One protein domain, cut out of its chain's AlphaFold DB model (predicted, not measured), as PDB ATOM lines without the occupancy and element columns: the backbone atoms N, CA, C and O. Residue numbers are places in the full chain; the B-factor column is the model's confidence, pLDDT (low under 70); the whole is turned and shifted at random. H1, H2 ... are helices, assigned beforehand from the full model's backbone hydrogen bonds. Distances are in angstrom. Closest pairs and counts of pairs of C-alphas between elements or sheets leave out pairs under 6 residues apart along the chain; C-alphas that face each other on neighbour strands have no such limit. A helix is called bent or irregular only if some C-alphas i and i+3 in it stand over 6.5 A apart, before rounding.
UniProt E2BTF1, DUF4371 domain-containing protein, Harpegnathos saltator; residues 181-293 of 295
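AT A GLANCE: This is residues 181 to 293 of the 295 residues of the protein "DUF4371 domain-containing protein" of Harpegnathos saltator (UniProt E2BTF1). One long helix, H6, runs through one half of the model, with H3 packed at a tilt on its residues 274 to 285 and H1 running side by side with it the opposite way, only just touching it at residue 284. Beyond the start of H6 the helical hairpin of H4 and H5 makes the other end of the long axis, while H2 lies between H3 and H5, and a long loop, residues 207 to 225, swings out from H2 before H3 begins. The printed part has 113 residues with six named helices, H1 to H6 in chain order, and no named strand; the class is all helix. The whole is compact, with a radius of gyration of the C-alphas of 15.0 A, and only just elongated, spanning 49 by 33 by 21 A.

IN THESE COORDINATES: H6, residues 268 to 292, is the longest helix at 36.0 A, from C-alpha 268 at (198.906, 183.377, 211.509) to C-alpha 292 at (194.137, 165.613, 242.398). H3 covers residues 226 to 237 and measures 17.6 A; it is neither bent nor irregular, but only just: C-alphas 226 and 229 are 6.1 A apart. H1 covers residues 181 to 189, starting at C-alpha 181 at (204.001, 167.248, 234.893). H4, residues 239 to 252, measures 20.2 A, and H5, residues 256 to 266, 15.6 A. H2 covers residues 198 to 206.

HOW THE PARTS SIT: H6 touches H3 with residues 274 to 285 alone, the closest C-alphas being those of Leu 281 and Gln 229, 5.7 A apart; they run opposite ways at a steep tilt of 37 degrees, only just past shallow. H1 only just touches H6, with 3 pairs of C-alphas within 8 A, the closest those of Ser 181 and Phe 284 at 7.2 A; the tilt is a shallow 9 degrees, opposite ways. H5 is close to H6 but not clearly touching, the closest C-alphas, of Asn 264 and Ile 270, being 6.7 A apart, and the two are about perpendicular at 83 degrees. H4 and H5 form a helical hairpin and touch, closest at the C-alphas of Phe 246 and Phe 262, 5.3 A apart, at a steep tilt of 36 degrees, only just past shallow. H2 is close to H5 but not clearly touching, with C-alphas 204 and 257 closest at 7.4 A. H2 and H3 are near each other, with 7 pairs of C-alphas within 10 A. H3 and H4 meet only through their link; H4 and H6 are apart. Every O i to N i+4 pair is within hydrogen-bond range in H1, H2, H4 and H5, against 7 of 8 in H3 and 18 of 21 in H6.

THE WHOLE: The two C-alphas farthest apart, of Glu 252 and Ser 293, are 49.7 A apart. The printed part has no cut. The link from H2 to H3, 19 residues, is long. The mean pLDDT of the printed part is 72.5; residues 195 to 227 and 253 to 254 are under 70.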
ATOM      1  N   SER A 181     204.739 166.906 236.111       86.38
ATOM      2  CA  SER A 181     204.001 167.248 234.893       86.38
ATOM      3  C   SER A 181     204.053 168.753 234.593       86.38
ATOM      4  O   SER A 181     204.403 169.151 233.482       86.38
ATOM      5  N   ALA A 182     203.849 169.594 235.615       81.00
ATOM      6  CA  ALA A 182     204.005 171.047 235.521       81.00
ATOM      7  C   ALA A 182     205.397 171.465 235.022       81.00
ATOM      8  O   ALA A 182     205.522 172.328 234.154       81.00
ATOM      9  N   LEU A 183     206.450 170.844 235.559       81.69
ATOM     10  CA  LEU A 183     207.830 171.148 235.191       81.69
ATOM     11  C   LEU A 183     208.134 170.745 233.742       81.69
ATOM     12  O   LEU A 183     208.841 171.471 233.044       81.69
ATOM     13  N   ILE A 184     207.597 169.611 233.284       86.12
ATOM     14  CA  ILE A 184     207.710 169.168 231.887       86.12
ATOM     15  C   ILE A 184     207.023 170.178 230.967       86.12
ATOM     16  O   ILE A 184     207.653 170.654 230.024       86.12
ATOM     17  N   ALA A 185     205.777 170.553 231.272       83.31
ATOM     18  CA  ALA A 185     205.027 171.533 230.492       83.31
ATOM     19  C   ALA A 185     205.759 172.882 230.423       83.31
ATOM     20  O   ALA A 185     205.907 173.445 229.341       83.31
ATOM     21  N   SER A 186     206.286 173.367 231.551       79.44
ATOM     22  CA  SER A 186     207.059 174.613 231.620       79.44
ATOM     23  C   SER A 186     208.325 174.567 230.754       79.44
ATOM     24  O   SER A 186     208.572 175.467 229.950       79.44
ATOM     25  N   LYS A 187     209.105 173.482 230.839       84.62
ATOM     26  CA  LYS A 187     210.318 173.316 230.024       84.62
ATOM     27  C   LYS A 187     210.016 173.172 228.535       84.62
ATOM     28  O   LYS A 187     210.776 173.693 227.725       84.62
ATOM     29  N   ALA A 188     208.937 172.478 228.176       85.12
ATOM     30  CA  ALA A 188     208.490 172.365 226.791       85.12
ATOM     31  C   ALA A 188     208.013 173.720 226.251       85.12
ATOM     32  O   ALA A 188     208.367 174.101 225.139       85.12
ATOM     33  N   TYR A 189     207.281 174.482 227.065       80.50
ATOM     34  CA  TYR A 189     206.832 175.830 226.729       80.50
ATOM     35  C   TYR A 189     208.006 176.774 226.437       80.50
ATOM     36  O   TYR A 189     207.979 177.488 225.443       80.50
ATOM     37  N   ALA A 190     209.081 176.703 227.228       82.00
ATOM     38  CA  ALA A 190     210.302 177.483 227.010       82.00
ATOM     39  C   ALA A 190     211.071 177.125 225.717       82.00
ATOM     40  O   ALA A 190     212.081 177.754 225.407       82.00
ATOM     41  N   LYS A 191     210.647 176.091 224.976       86.44
ATOM     42  CA  LYS A 191     211.183 175.752 223.646       86.44
ATOM     43  C   LYS A 191     210.348 176.310 222.498       86.44
ATOM     44  O   LYS A 191     210.761 176.175 221.348       86.44
ATOM     45  N   LEU A 192     209.200 176.918 222.786       83.50
ATOM     46  CA  LEU A 192     208.423 177.626 221.777       83.50
ATOM     47  C   LEU A 192     209.142 178.914 221.349       83.50
ATOM     48  O   LEU A 192     209.945 179.449 222.114       83.50
ATOM     49  N   PRO A 193     208.866 179.432 220.138       82.00
ATOM     50  CA  PRO A 193     209.449 180.689 219.689       82.00
ATOM     51  C   PRO A 193     209.149 181.836 220.659       82.00
ATOM     52  O   PRO A 193     208.032 181.942 221.164       82.00
ATOM     53  N   ASN A 194     210.104 182.752 220.842       73.50
ATOM     54  CA  ASN A 194     209.955 183.904 221.745       73.50
ATOM     55  C   ASN A 194     208.734 184.785 221.411       73.50
ATOM     56  O   ASN A 194     208.170 185.426 222.293       73.50
ATOM     57  N   SER A 195     208.289 184.802 220.150       67.50
ATOM     58  CA  SER A 195     207.065 185.498 219.724       67.50
ATOM     59  C   SER A 195     205.787 184.924 220.349       67.50
ATOM     60  O   SER A 195     204.763 185.597 220.394       67.50
ATOM     61  N   CYS A 196     205.845 183.697 220.868       63.88
ATOM     62  CA  CYS A 196     204.746 182.988 221.519       63.88
ATOM     63  C   CYS A 196     204.824 183.048 223.054       63.88
ATOM     64  O   CYS A 196     203.971 182.459 223.728       63.88
ATOM     65  N   GLU A 197     205.814 183.755 223.618       64.19
ATOM     66  CA  GLU A 197     205.899 183.998 225.057       64.19
ATOM     67  C   GLU A 197     204.748 184.904 225.508       64.19
ATOM     68  O   GLU A 197     204.768 186.133 225.391       64.19
ATOM     69  N   THR A 198     203.710 184.287 226.058       56.44
ATOM     70  CA  THR A 198     202.543 184.965 226.606       56.44
ATOM     71  C   THR A 198     202.905 185.769 227.842       56.44
ATOM     72  O   THR A 198     202.255 186.774 228.058       56.44
ATOM     73  N   LYS A 199     203.965 185.438 228.604       52.66
ATOM     74  CA  LYS A 199     204.432 186.265 229.743       52.66
ATOM     75  C   LYS A 199     204.667 187.731 229.334       52.66
ATOM     76  O   LYS A 199     204.132 188.623 229.985       52.66
ATOM     77  N   ARG A 200     205.347 187.976 228.207       50.91
ATOM     78  CA  ARG A 200     205.562 189.330 227.654       50.91
ATOM     79  C   ARG A 200     204.267 190.004 227.194       50.91
ATOM     80  O   ARG A 200     204.077 191.196 227.405       50.91
ATOM     81  N   HIS A 201     203.357 189.239 226.595       53.66
ATOM     82  CA  HIS A 201     202.045 189.749 226.187       53.66
ATOM     83  C   HIS A 201     201.144 190.055 227.399       53.66
ATOM     84  O   HIS A 201     200.381 191.012 227.371       53.66
ATOM     85  N   ILE A 202     201.264 189.278 228.479       50.88
ATOM     86  CA  ILE A 202     200.524 189.403 229.740       50.88
ATOM     87  C   ILE A 202     200.985 190.628 230.524       50.88
ATOM     88  O   ILE A 202     200.138 191.393 230.966       50.88
ATOM     89  N   GLU A 203     202.292 190.843 230.691       48.81
ATOM     90  CA  GLU A 203     202.810 192.030 231.389       48.81
ATOM     91  C   GLU A 203     202.414 193.322 230.668       48.81
ATOM     92  O   GLU A 203     201.975 194.275 231.310       48.81
ATOM     93  N   ASN A 204     202.443 193.319 229.332       47.75
ATOM     94  CA  ASN A 204     202.040 194.477 228.537       47.75
ATOM     95  C   ASN A 204     200.516 194.711 228.520       47.75
ATOM     96  O   ASN A 204     200.086 195.857 228.425       47.75
ATOM     97  N   MET A 205     199.685 193.663 228.635       49.12
ATOM     98  CA  MET A 205     198.216 193.795 228.695       49.12
ATOM     99  C   MET A 205     197.669 194.020 230.116       49.12
ATOM    100  O   MET A 205     196.598 194.602 230.278       49.12
ATOM    101  N   ASN A 206     198.378 193.587 231.161       46.94
ATOM    102  CA  ASN A 206     197.905 193.678 232.547       46.94
ATOM    103  C   ASN A 206     197.849 195.107 233.092       46.94
ATOM    104  O   ASN A 206     197.116 195.342 234.049       46.94
ATOM    105  N   ASN A 207     198.586 196.053 232.506       44.84
ATOM    106  CA  ASN A 207     198.655 197.391 233.080       44.84
ATOM    107  C   ASN A 207     197.423 198.260 232.798       44.84
ATOM    108  O   ASN A 207     197.255 199.212 233.540       44.84
ATOM    109  N   ASN A 208     196.548 197.940 231.828       42.59
ATOM    110  CA  ASN A 208     195.362 198.776 231.542       42.59
ATOM    111  C   ASN A 208     194.136 198.065 230.916       42.59
ATOM    112  O   ASN A 208     193.103 198.704 230.746       42.59
ATOM    113  N   PHE A 209     194.191 196.778 230.543       44.12
ATOM    114  CA  PHE A 209     193.227 196.263 229.550       44.12
ATOM    115  C   PHE A 209     191.924 195.654 230.095       44.12
ATOM    116  O   PHE A 209     190.929 195.570 229.381       44.12
ATOM    117  N   PHE A 210     191.887 195.211 231.351       43.97
ATOM    118  CA  PHE A 210     190.690 194.591 231.922       43.97
ATOM    119  C   PHE A 210     190.195 195.410 233.106       43.97
ATOM    120  O   PHE A 210     190.444 195.013 234.235       43.97
ATOM    121  N   GLY A 211     189.452 196.496 232.873       38.38
ATOM    122  CA  GLY A 211     188.724 197.274 233.899       38.38
ATOM    123  C   GLY A 211     187.674 196.490 234.716       38.38
ATOM    124  O   GLY A 211     186.713 197.054 235.221       38.38
ATOM    125  N   VAL A 212     187.834 195.176 234.833       35.59
ATOM    126  CA  VAL A 212     187.246 194.323 235.854       35.59
ATOM    127  C   VAL A 212     188.179 194.412 237.052       35.59
ATOM    128  O   VAL A 212     189.377 194.201 236.872       35.59
ATOM    129  N   GLU A 213     187.644 194.712 238.241       33.41
ATOM    130  CA  GLU A 213     188.369 194.649 239.518       33.41
ATOM    131  C   GLU A 213     189.502 193.635 239.438       33.41
ATOM    132  O   GLU A 213     189.264 192.448 239.174       33.41
ATOM    133  N   SER A 214     190.731 194.117 239.616       35.75
ATOM    134  CA  SER A 214     191.926 193.298 239.668       35.75
ATOM    135  C   SER A 214     191.813 192.360 240.870       35.75
ATOM    136  O   SER A 214     192.423 192.539 241.922       35.75
ATOM    137  N   ARG A 215     191.034 191.286 240.721       32.72
ATOM    138  CA  ARG A 215     191.168 190.083 241.526       32.72
ATOM    139  C   ARG A 215     192.545 189.569 241.175       32.72
ATOM    140  O   ARG A 215     192.659 188.839 240.194       32.72
ATOM    141  N   LYS A 216     193.551 190.079 241.905       33.81
ATOM    142  CA  LYS A 216     194.991 189.823 241.796       33.81
ATOM    143  C   LYS A 216     195.233 188.760 240.742       33.81
ATOM    144  O   LYS A 216     195.085 187.574 241.044       33.81
ATOM    145  N   ILE A 217     195.528 189.177 239.507       39.22
ATOM    146  CA  ILE A 217     196.062 188.244 238.520       39.22
ATOM    147  C   ILE A 217     197.358 187.775 239.161       39.22
ATOM    148  O   ILE A 217     198.333 188.518 239.241       39.22
ATOM    149  N   LEU A 218     197.282 186.596 239.780       32.94
ATOM    150  CA  LEU A 218     198.382 185.999 240.504       32.94
ATOM    151  C   LEU A 218     199.522 185.948 239.502       32.94
ATOM    152  O   LEU A 218     199.377 185.331 238.445       32.94
ATOM    153  N   THR A 219     200.601 186.653 239.824       31.22
ATOM    154  CA  THR A 219     201.844 186.622 239.068       31.22
ATOM    155  C   THR A 219     202.128 185.181 238.671       31.22
ATOM    156  O   THR A 219     201.958 184.262 239.482       31.22
ATOM    157  N   LEU A 220     202.479 184.980 237.397       37.53
ATOM    158  CA  LEU A 220     202.915 183.695 236.861       37.53
ATOM    159  C   LEU A 220     204.185 183.282 237.615       37.53
ATOM    160  O   LEU A 220     205.299 183.499 237.152       37.53
ATOM    161  N   SER A 221     204.020 182.710 238.806       41.84
ATOM    162  CA  SER A 221     205.071 181.930 239.428       41.84
ATOM    163  C   SER A 221     205.280 180.705 238.552       41.84
ATOM    164  O   SER A 221     204.324 180.166 237.983       41.84
ATOM    165  N   ASP A 222     206.524 180.248 238.453       43.91
ATOM    166  CA  ASP A 222     206.957 179.180 237.541       43.91
ATOM    167  C   ASP A 222     206.274 177.811 237.776       43.91
ATOM    168  O   ASP A 222     206.583 176.825 237.113       43.91
ATOM    169  N   ILE A 223     205.303 177.750 238.695       44.78
ATOM    170  CA  ILE A 223     204.592 176.558 239.159       44.78
ATOM    171  C   ILE A 223     203.068 176.655 238.902       44.78
ATOM    172  O   ILE A 223     202.363 175.650 238.981       44.78
ATOM    173  N   ARG A 224     202.513 177.820 238.522       54.81
ATOM    174  CA  ARG A 224     201.055 177.998 238.311       54.81
ATOM    175  C   ARG A 224     200.629 177.937 236.843       54.81
ATOM    176  O   ARG A 224     199.876 178.775 236.352       54.81
ATOM    177  N   TRP A 225     201.062 176.890 236.151       61.88
ATOM    178  CA  TRP A 225     200.714 176.636 234.750       61.88
ATOM    179  C   TRP A 225     199.201 176.431 234.509       61.88
ATOM    180  O   TRP A 225     198.723 176.751 233.426       61.88
ATOM    181  N   LEU A 226     198.425 176.023 235.527       58.47
ATOM    182  CA  LEU A 226     196.948 175.945 235.490       58.47
ATOM    183  C   LEU A 226     196.280 177.286 235.101       58.47
ATOM    184  O   LEU A 226     195.124 177.335 234.682       58.47
ATOM    185  N   ILE A 227     196.991 178.408 235.266       67.00
ATOM    186  CA  ILE A 227     196.516 179.741 234.872       67.00
ATOM    187  C   ILE A 227     196.709 179.968 233.362       67.00
ATOM    188  O   ILE A 227     195.919 180.683 232.741       67.00
ATOM    189  N   LEU A 228     197.710 179.327 232.751       73.06
ATOM    190  CA  LEU A 228     198.076 179.528 231.351       73.06
ATOM    191  C   LEU A 228     196.963 179.076 230.401       73.06
ATOM    192  O   LEU A 228     196.639 179.800 229.466       73.06
ATOM    193  N   GLN A 229     196.316 177.938 230.666       77.69
ATOM    194  CA  GLN A 229     195.214 177.450 229.831       77.69
ATOM    195  C   GLN A 229     194.035 178.432 229.831       77.69
ATOM    196  O   GLN A 229     193.503 178.787 228.776       77.69
ATOM    197  N   LYS A 230     193.654 178.931 231.015       76.19
ATOM    198  CA  LYS A 230     192.599 179.945 231.163       76.19
ATOM    199  C   LYS A 230     192.943 181.219 230.400       76.19
ATOM    200  O   LYS A 230     192.061 181.802 229.772       76.19
ATOM    201  N   TYR A 231     194.205 181.637 230.435       76.81
ATOM    202  CA  TYR A 231     194.670 182.794 229.681       76.81
ATOM    203  C   TYR A 231     194.605 182.561 228.169       76.81
ATOM    204  O   TYR A 231     193.986 183.358 227.473       76.81
ATOM    205  N   VAL A 232     195.171 181.462 227.665       81.62
ATOM    206  CA  VAL A 232     195.168 181.141 226.226       81.62
ATOM    207  C   VAL A 232     193.734 181.066 225.698       81.62
ATOM    208  O   VAL A 232     193.435 181.623 224.643       81.62
ATOM    209  N   ASN A 233     192.817 180.469 226.464       83.69
ATOM    210  CA  ASN A 233     191.393 180.467 226.134       83.69
ATOM    211  C   ASN A 233     190.808 181.884 226.065       83.69
ATOM    212  O   ASN A 233     190.120 182.207 225.101       83.69
ATOM    213  N   ARG A 234     191.092 182.747 227.048       81.44
ATOM    214  CA  ARG A 234     190.623 184.145 227.043       81.44
ATOM    215  C   ARG A 234     191.202 184.956 225.885       81.44
ATOM    216  O   ARG A 234     190.458 185.716 225.275       81.44
ATOM    217  N   LEU A 235     192.487 184.790 225.582       82.44
ATOM    218  CA  LEU A 235     193.161 185.464 224.472       82.44
ATOM    219  C   LEU A 235     192.523 185.070 223.136       82.44
ATOM    220  O   LEU A 235     192.158 185.937 222.352       82.44
ATOM    221  N   LEU A 236     192.329 183.768 222.904       86.19
ATOM    222  CA  LEU A 236     191.704 183.256 221.682       86.19
ATOM    223  C   LEU A 236     190.235 183.672 221.552       86.19
ATOM    224  O   LEU A 236     189.806 184.033 220.459       86.19
ATOM    225  N   ASN A 237     189.473 183.660 222.648       87.00
ATOM    226  CA  ASN A 237     188.067 184.071 222.632       87.00
ATOM    227  C   ASN A 237     187.897 185.563 222.306       87.00
ATOM    228  O   ASN A 237     186.897 185.939 221.707       87.00
ATOM    229  N   ASN A 238     188.872 186.400 222.673       83.06
ATOM    230  CA  ASN A 238     188.862 187.839 222.397       83.06
ATOM    231  C   ASN A 238     189.779 188.232 221.227       83.06
ATOM    232  O   ASN A 238     190.056 189.414 221.053       83.06
ATOM    233  N   TRP A 239     190.264 187.274 220.426       85.75
ATOM    234  CA  TRP A 239     191.326 187.515 219.441       85.75
ATOM    235  C   TRP A 239     190.988 188.641 218.458       85.75
ATOM    236  O   TRP A 239     191.782 189.557 218.261       85.75
ATOM    237  N   GLU A 240     189.790 188.601 217.871       87.75
ATOM    238  CA  GLU A 240     189.359 189.588 216.872       87.75
ATOM    239  C   GLU A 240     189.070 190.965 217.491       87.75
ATOM    240  O   GLU A 240     189.343 191.993 216.866       87.75
ATOM    241  N   VAL A 241     188.584 190.992 218.739       85.75
ATOM    242  CA  VAL A 241     188.349 192.227 219.507       85.75
ATOM    243  C   VAL A 241     189.677 192.899 219.840       85.75
ATOM    244  O   VAL A 241     189.847 194.089 219.591       85.75
ATOM    245  N   LEU A 242     190.650 192.130 220.337       83.62
ATOM    246  CA  LEU A 242     191.999 192.621 220.622       83.62
ATOM    247  C   LEU A 242     192.669 193.139 219.350       83.62
ATOM    248  O   LEU A 242     193.297 194.193 219.368       83.62
ATOM    249  N   LYS A 243     192.495 192.437 218.228       85.88
ATOM    250  CA  LYS A 243     193.038 192.857 216.937       85.88
ATOM    251  C   LYS A 243     192.493 194.221 216.499       85.88
ATOM    252  O   LYS A 243     193.279 195.065 216.077       85.88
ATOM    253  N   HIS A 244     191.186 194.451 216.632       84.75
ATOM    254  CA  HIS A 244     190.572 195.751 216.332       84.75
ATOM    255  C   HIS A 244     191.010 196.840 217.310       84.75
ATOM    256  O   HIS A 244     191.336 197.944 216.886       84.75
ATOM    257  N   TYR A 245     191.057 196.532 218.604       83.62
ATOM    258  CA  TYR A 245     191.492 197.495 219.610       83.62
ATOM    259  C   TYR A 245     192.921 197.973 219.345       83.62
ATOM    260  O   TYR A 245     193.175 199.171 219.263       83.62
ATOM    261  N   PHE A 246     193.862 197.039 219.164       83.12
ATOM    262  CA  PHE A 246     195.255 197.411 218.946       83.12
ATOM    263  C   PHE A 246     195.469 198.075 217.587       83.12
ATOM    264  O   PHE A 246     196.363 198.900 217.474       83.12
ATOM    265  N   TYR A 247     194.628 197.808 216.584       85.00
ATOM    266  CA  TYR A 247     194.620 198.601 215.354       85.00
ATOM    267  C   TYR A 247     194.322 200.083 215.636       85.00
ATOM    268  O   TYR A 247     195.081 200.948 215.210       85.00
ATOM    269  N   LEU A 248     193.271 200.381 216.406       82.75
ATOM    270  CA  LEU A 248     192.914 201.762 216.758       82.75
ATOM    271  C   LEU A 248     194.002 202.439 217.603       82.75
ATOM    272  O   LEU A 248     194.435 203.540 217.274       82.75
ATOM    273  N   GLU A 249     194.542 201.746 218.606       79.50
ATOM    274  CA  GLU A 249     195.662 202.257 219.412       79.50
ATOM    275  C   GLU A 249     196.896 202.597 218.571       79.50
ATOM    276  O   GLU A 249     197.571 203.593 218.829       79.50
ATOM    277  N   THR A 250     197.208 201.804 217.539       79.75
ATOM    278  CA  THR A 250     198.344 202.124 216.660       79.75
ATOM    279  C   THR A 250     198.150 203.424 215.882       79.75
ATOM    280  O   THR A 250     199.140 204.087 215.571       79.75
ATOM    281  N   LEU A 251     196.900 203.810 215.606       81.19
ATOM    282  CA  LEU A 251     196.555 205.063 214.934       81.19
ATOM    283  C   LEU A 251     196.564 206.252 215.906       81.19
ATOM    284  O   LEU A 251     197.039 207.327 215.542       81.19
ATOM    285  N   GLU A 252     196.068 206.056 217.129       78.00
ATOM    286  CA  GLU A 252     195.832 207.131 218.101       78.00
ATOM    287  C   GLU A 252     197.045 207.442 218.994       78.00
ATOM    288  O   GLU A 252     197.393 208.610 219.172       78.00
ATOM    289  N   SER A 253     197.713 206.425 219.553       65.75
ATOM    290  CA  SER A 253     198.684 206.611 220.645       65.75
ATOM    291  C   SER A 253     200.155 206.459 220.234       65.75
ATOM    292  O   SER A 253     201.045 206.757 221.033       65.75
ATOM    293  N   LYS A 254     200.439 206.002 218.999       64.88
ATOM    294  CA  LYS A 254     201.796 205.686 218.478       64.88
ATOM    295  C   LYS A 254     202.659 204.871 219.458       64.88
ATOM    296  O   LYS A 254     203.887 204.961 219.460       64.88
ATOM    297  N   ASN A 255     202.031 204.061 220.307       72.50
ATOM    298  CA  ASN A 255     202.740 203.259 221.288       72.50
ATOM    299  C   ASN A 255     203.433 202.075 220.594       72.50
ATOM    300  O   ASN A 255     202.773 201.195 220.037       72.50
ATOM    301  N   ASN A 256     204.765 202.005 220.685       74.94
ATOM    302  CA  ASN A 256     205.558 200.904 220.122       74.94
ATOM    303  C   ASN A 256     205.080 199.522 220.603       74.94
ATOM    304  O   ASN A 256     205.119 198.551 219.850       74.94
ATOM    305  N   SER A 257     204.573 199.434 221.833       73.38
ATOM    306  CA  SER A 257     204.042 198.192 222.404       73.38
ATOM    307  C   SER A 257     202.752 197.751 221.707       73.38
ATOM    308  O   SER A 257     202.586 196.568 221.415       73.38
ATOM    309  N   ALA A 258     201.860 198.699 221.398       72.81
ATOM    310  CA  ALA A 258     200.609 198.432 220.691       72.81
ATOM    311  C   ALA A 258     200.870 197.961 219.252       72.81
ATOM    312  O   ALA A 258     200.238 197.007 218.803       72.81
ATOM    313  N   ILE A 259     201.862 198.552 218.573       77.50
ATOM    314  CA  ILE A 259     202.292 198.145 217.223       77.50
ATOM    315  C   ILE A 259     202.798 196.699 217.226       77.50
ATOM    316  O   ILE A 259     202.388 195.892 216.391       77.50
ATOM    317  N   ILE A 260     203.656 196.344 218.187       80.25
ATOM    318  CA  ILE A 260     204.181 194.978 218.317       80.25
ATOM    319  C   ILE A 260     203.041 193.981 218.560       80.25
ATOM    320  O   ILE A 260     202.982 192.943 217.899       80.25
ATOM    321  N   ILE A 261     202.110 194.295 219.465       79.31
ATOM    322  CA  ILE A 261     200.973 193.416 219.770       79.31
ATOM    323  C   ILE A 261     200.049 193.270 218.554       79.31
ATOM    324  O   ILE A 261     199.644 192.152 218.235       79.31
ATOM    325  N   PHE A 262     199.743 194.361 217.847       83.44
ATOM    326  CA  PHE A 262     198.922 194.317 216.638       83.44
ATOM    327  C   PHE A 262     199.552 193.439 215.550       83.44
ATOM    328  O   PHE A 262     198.870 192.594 214.965       83.44
ATOM    329  N   ASN A 263     200.858 193.582 215.313       84.44
ATOM    330  CA  ASN A 263     201.585 192.741 214.362       84.44
ATOM    331  C   ASN A 263     201.534 191.264 214.775       84.44
ATOM    332  O   ASN A 263     201.235 190.406 213.946       84.44
ATOM    333  N   ASN A 264     201.707 190.969 216.066       83.62
ATOM    334  CA  ASN A 264     201.623 189.602 216.580       83.62
ATOM    335  C   ASN A 264     200.211 188.998 216.444       83.62
ATOM    336  O   ASN A 264     200.071 187.819 216.123       83.62
ATOM    337  N   LEU A 265     199.149 189.789 216.638       85.31
ATOM    338  CA  LEU A 265     197.757 189.345 216.453       85.31
ATOM    339  C   LEU A 265     197.390 189.106 214.977       85.31
ATOM    340  O   LEU A 265     196.438 188.371 214.683       85.31
ATOM    341  N   ASN A 266     198.128 189.719 214.046       88.00
ATOM    342  CA  ASN A 266     198.010 189.485 212.606       88.00
ATOM    343  C   ASN A 266     198.823 188.282 212.114       88.00
ATOM    344  O   ASN A 266     198.534 187.759 211.034       88.00
ATOM    345  N   ASP A 267     199.797 187.817 212.893       88.00
ATOM    346  CA  ASP A 267     200.612 186.667 212.536       88.00
ATOM    347  C   ASP A 267     199.823 185.352 212.696       88.00
ATOM    348  O   ASP A 267     199.444 184.918 213.793       88.00
ATOM    349  N   LYS A 268     199.594 184.675 211.565       90.19
ATOM    350  CA  LYS A 268     198.906 183.377 211.509       90.19
ATOM    351  C   LYS A 268     199.674 182.285 212.257       90.19
ATOM    352  O   LYS A 268     199.040 181.379 212.802       90.19
ATOM    353  N   ILE A 269     201.002 182.368 212.308       88.88
ATOM    354  CA  ILE A 269     201.862 181.405 213.004       88.88
ATOM    355  C   ILE A 269     201.627 181.511 214.512       88.88
ATOM    356  O   ILE A 269     201.414 180.495 215.173       88.88
ATOM    357  N   ILE A 270     201.569 182.729 215.058       86.12
ATOM    358  CA  ILE A 270     201.283 182.947 216.485       86.12
ATOM    359  C   ILE A 270     199.882 182.434 216.832       86.12
ATOM    360  O   ILE A 270     199.721 181.714 217.822       86.12
ATOM    361  N   LYS A 271     198.869 182.713 215.996       88.88
ATOM    362  CA  LYS A 271     197.510 182.174 216.198       88.88
ATOM    363  C   LYS A 271     197.504 180.637 216.199       88.88
ATOM    364  O   LYS A 271     196.844 180.034 217.048       88.88
ATOM    365  N   ALA A 272     198.272 180.001 215.311       90.81
ATOM    366  CA  ALA A 272     198.424 178.546 215.280       90.81
ATOM    367  C   ALA A 272     199.074 177.999 216.564       90.81
ATOM    368  O   ALA A 272     198.560 177.038 217.140       90.81
ATOM    369  N   TYR A 273     200.130 178.640 217.077       88.94
ATOM    370  CA  TYR A 273     200.737 178.263 218.359       88.94
ATOM    371  C   TYR A 273     199.771 178.414 219.537       88.94
ATOM    372  O   TYR A 273     199.740 177.549 220.410       88.94
ATOM    373  N   MET A 274     198.943 179.462 219.567       86.88
ATOM    374  CA  MET A 274     197.939 179.631 220.624       86.88
ATOM    375  C   MET A 274     196.867 178.536 220.577       86.88
ATOM    376  O   MET A 274     196.471 178.020 221.622       86.88
ATOM    377  N   LEU A 275     196.431 178.120 219.383       90.94
ATOM    378  CA  LEU A 275     195.519 176.981 219.220       90.94
ATOM    379  C   LEU A 275     196.169 175.658 219.650       90.94
ATOM    380  O   LEU A 275     195.545 174.871 220.365       90.94
ATOM    381  N   PHE A 276     197.435 175.442 219.286       91.12
ATOM    382  CA  PHE A 276     198.219 174.293 219.745       91.12
ATOM    383  C   PHE A 276     198.349 174.265 221.275       91.12
ATOM    384  O   PHE A 276     198.146 173.219 221.897       91.12
ATOM    385  N   LEU A 277     198.630 175.412 221.899       87.81
ATOM    386  CA  LEU A 277     198.701 175.552 223.352       87.81
ATOM    387  C   LEU A 277     197.352 175.281 224.011       87.81
ATOM    388  O   LEU A 277     197.307 174.556 225.000       87.81
ATOM    389  N   LYS A 278     196.249 175.798 223.457       88.56
ATOM    390  CA  LYS A 278     194.894 175.528 223.958       88.56
ATOM    391  C   LYS A 278     194.617 174.028 224.038       88.56
ATOM    392  O   LYS A 278     194.127 173.554 225.063       88.56
ATOM    393  N   TYR A 279     194.946 173.295 222.976       91.38
ATOM    394  CA  TYR A 279     194.778 171.844 222.930       91.38
ATOM    395  C   TYR A 279     195.722 171.126 223.903       91.38
ATOM    396  O   TYR A 279     195.282 170.324 224.722       91.38
ATOM    397  N   SER A 280     197.015 171.448 223.856       89.69
ATOM    398  CA  SER A 280     198.038 170.752 224.641       89.69
ATOM    399  C   SER A 280     197.853 170.959 226.141       89.69
ATOM    400  O   SER A 280     197.943 170.005 226.910       89.69
ATOM    401  N   LEU A 281     197.551 172.185 226.573       85.12
ATOM    402  CA  LEU A 281     197.358 172.508 227.988       85.12
ATOM    403  C   LEU A 281     196.151 171.775 228.581       85.12
ATOM    404  O   LEU A 281     196.240 171.299 229.708       85.12
ATOM    405  N   LEU A 282     195.079 171.571 227.802       87.56
ATOM    406  CA  LEU A 282     193.923 170.783 228.239       87.56
ATOM    407  C   LEU A 282     194.305 169.347 228.634       87.56
ATOM    408  O   LEU A 282     193.750 168.809 229.591       87.56
ATOM    409  N   LEU A 283     195.263 168.728 227.937       88.94
ATOM    410  CA  LEU A 283     195.748 167.388 228.286       88.94
ATOM    411  C   LEU A 283     196.413 167.382 229.665       88.94
ATOM    412  O   LEU A 283     196.134 166.505 230.486       88.94
ATOM    413  N   PHE A 284     197.251 168.384 229.940       85.69
ATOM    414  CA  PHE A 284     197.876 168.546 231.248       85.69
ATOM    415  C   PHE A 284     196.830 168.831 232.332       85.69
ATOM    416  O   PHE A 284     196.952 168.303 233.439       85.69
ATOM    417  N   ASP A 285     195.803 169.645 232.050       82.81
ATOM    418  CA  ASP A 285     194.761 170.001 233.032       82.81
ATOM    419  C   ASP A 285     193.939 168.779 233.424       82.81
ATOM    420  O   ASP A 285     193.749 168.513 234.612       82.81
ATOM    421  N   ASN A 286     193.547 167.974 232.435       87.38
ATOM    422  CA  ASN A 286     192.857 166.710 232.664       87.38
ATOM    423  C   ASN A 286     193.727 165.726 233.454       87.38
ATOM    424  O   ASN A 286     193.244 165.077 234.382       87.38
ATOM    425  N   PHE A 287     195.020 165.644 233.128       88.00
ATOM    426  CA  PHE A 287     195.981 164.843 233.880       88.00
ATOM    427  C   PHE A 287     196.053 165.293 235.347       88.00
ATOM    428  O   PHE A 287     195.904 164.477 236.255       88.00
ATOM    429  N   ASN A 288     196.210 166.591 235.606       84.19
ATOM    430  CA  ASN A 288     196.249 167.118 236.968       84.19
ATOM    431  C   ASN A 288     194.945 166.870 237.728       84.19
ATOM    432  O   ASN A 288     194.997 166.461 238.888       84.19
ATOM    433  N   ALA A 289     193.795 167.084 237.087       84.31
ATOM    434  CA  ALA A 289     192.489 166.843 237.688       84.31
ATOM    435  C   ALA A 289     192.330 165.372 238.100       84.31
ATOM    436  O   ALA A 289     191.896 165.098 239.216       84.31
ATOM    437  N   LEU A 290     192.763 164.427 237.258       87.06
ATOM    438  CA  LEU A 290     192.759 162.995 237.572       87.06
ATOM    439  C   LEU A 290     193.566 162.684 238.843       87.06
ATOM    440  O   LEU A 290     193.065 161.994 239.730       87.06
ATOM    441  N   PHE A 291     194.793 163.202 238.947       82.81
ATOM    442  CA  PHE A 291     195.684 162.924 240.082       82.81
ATOM    443  C   PHE A 291     195.367 163.730 241.352       82.81
ATOM    444  O   PHE A 291     195.814 163.344 242.430       82.81
ATOM    445  N   GLN A 292     194.603 164.822 241.250       76.25
ATOM    446  CA  GLN A 292     194.137 165.613 242.398       76.25
ATOM    447  C   GLN A 292     192.715 165.255 242.848       76.25
ATOM    448  O   GLN A 292     192.320 165.608 243.960       76.25
ATOM    449  N   SER A 293     191.938 164.569 242.005       73.19
ATOM    450  CA  SER A 293     190.594 164.115 242.356       73.19
ATOM    451  C   SER A 293     190.620 163.198 243.582       73.19
ATOM    452  O   SER A 293     191.460 162.304 243.707       73.19
TER     453      SER A 293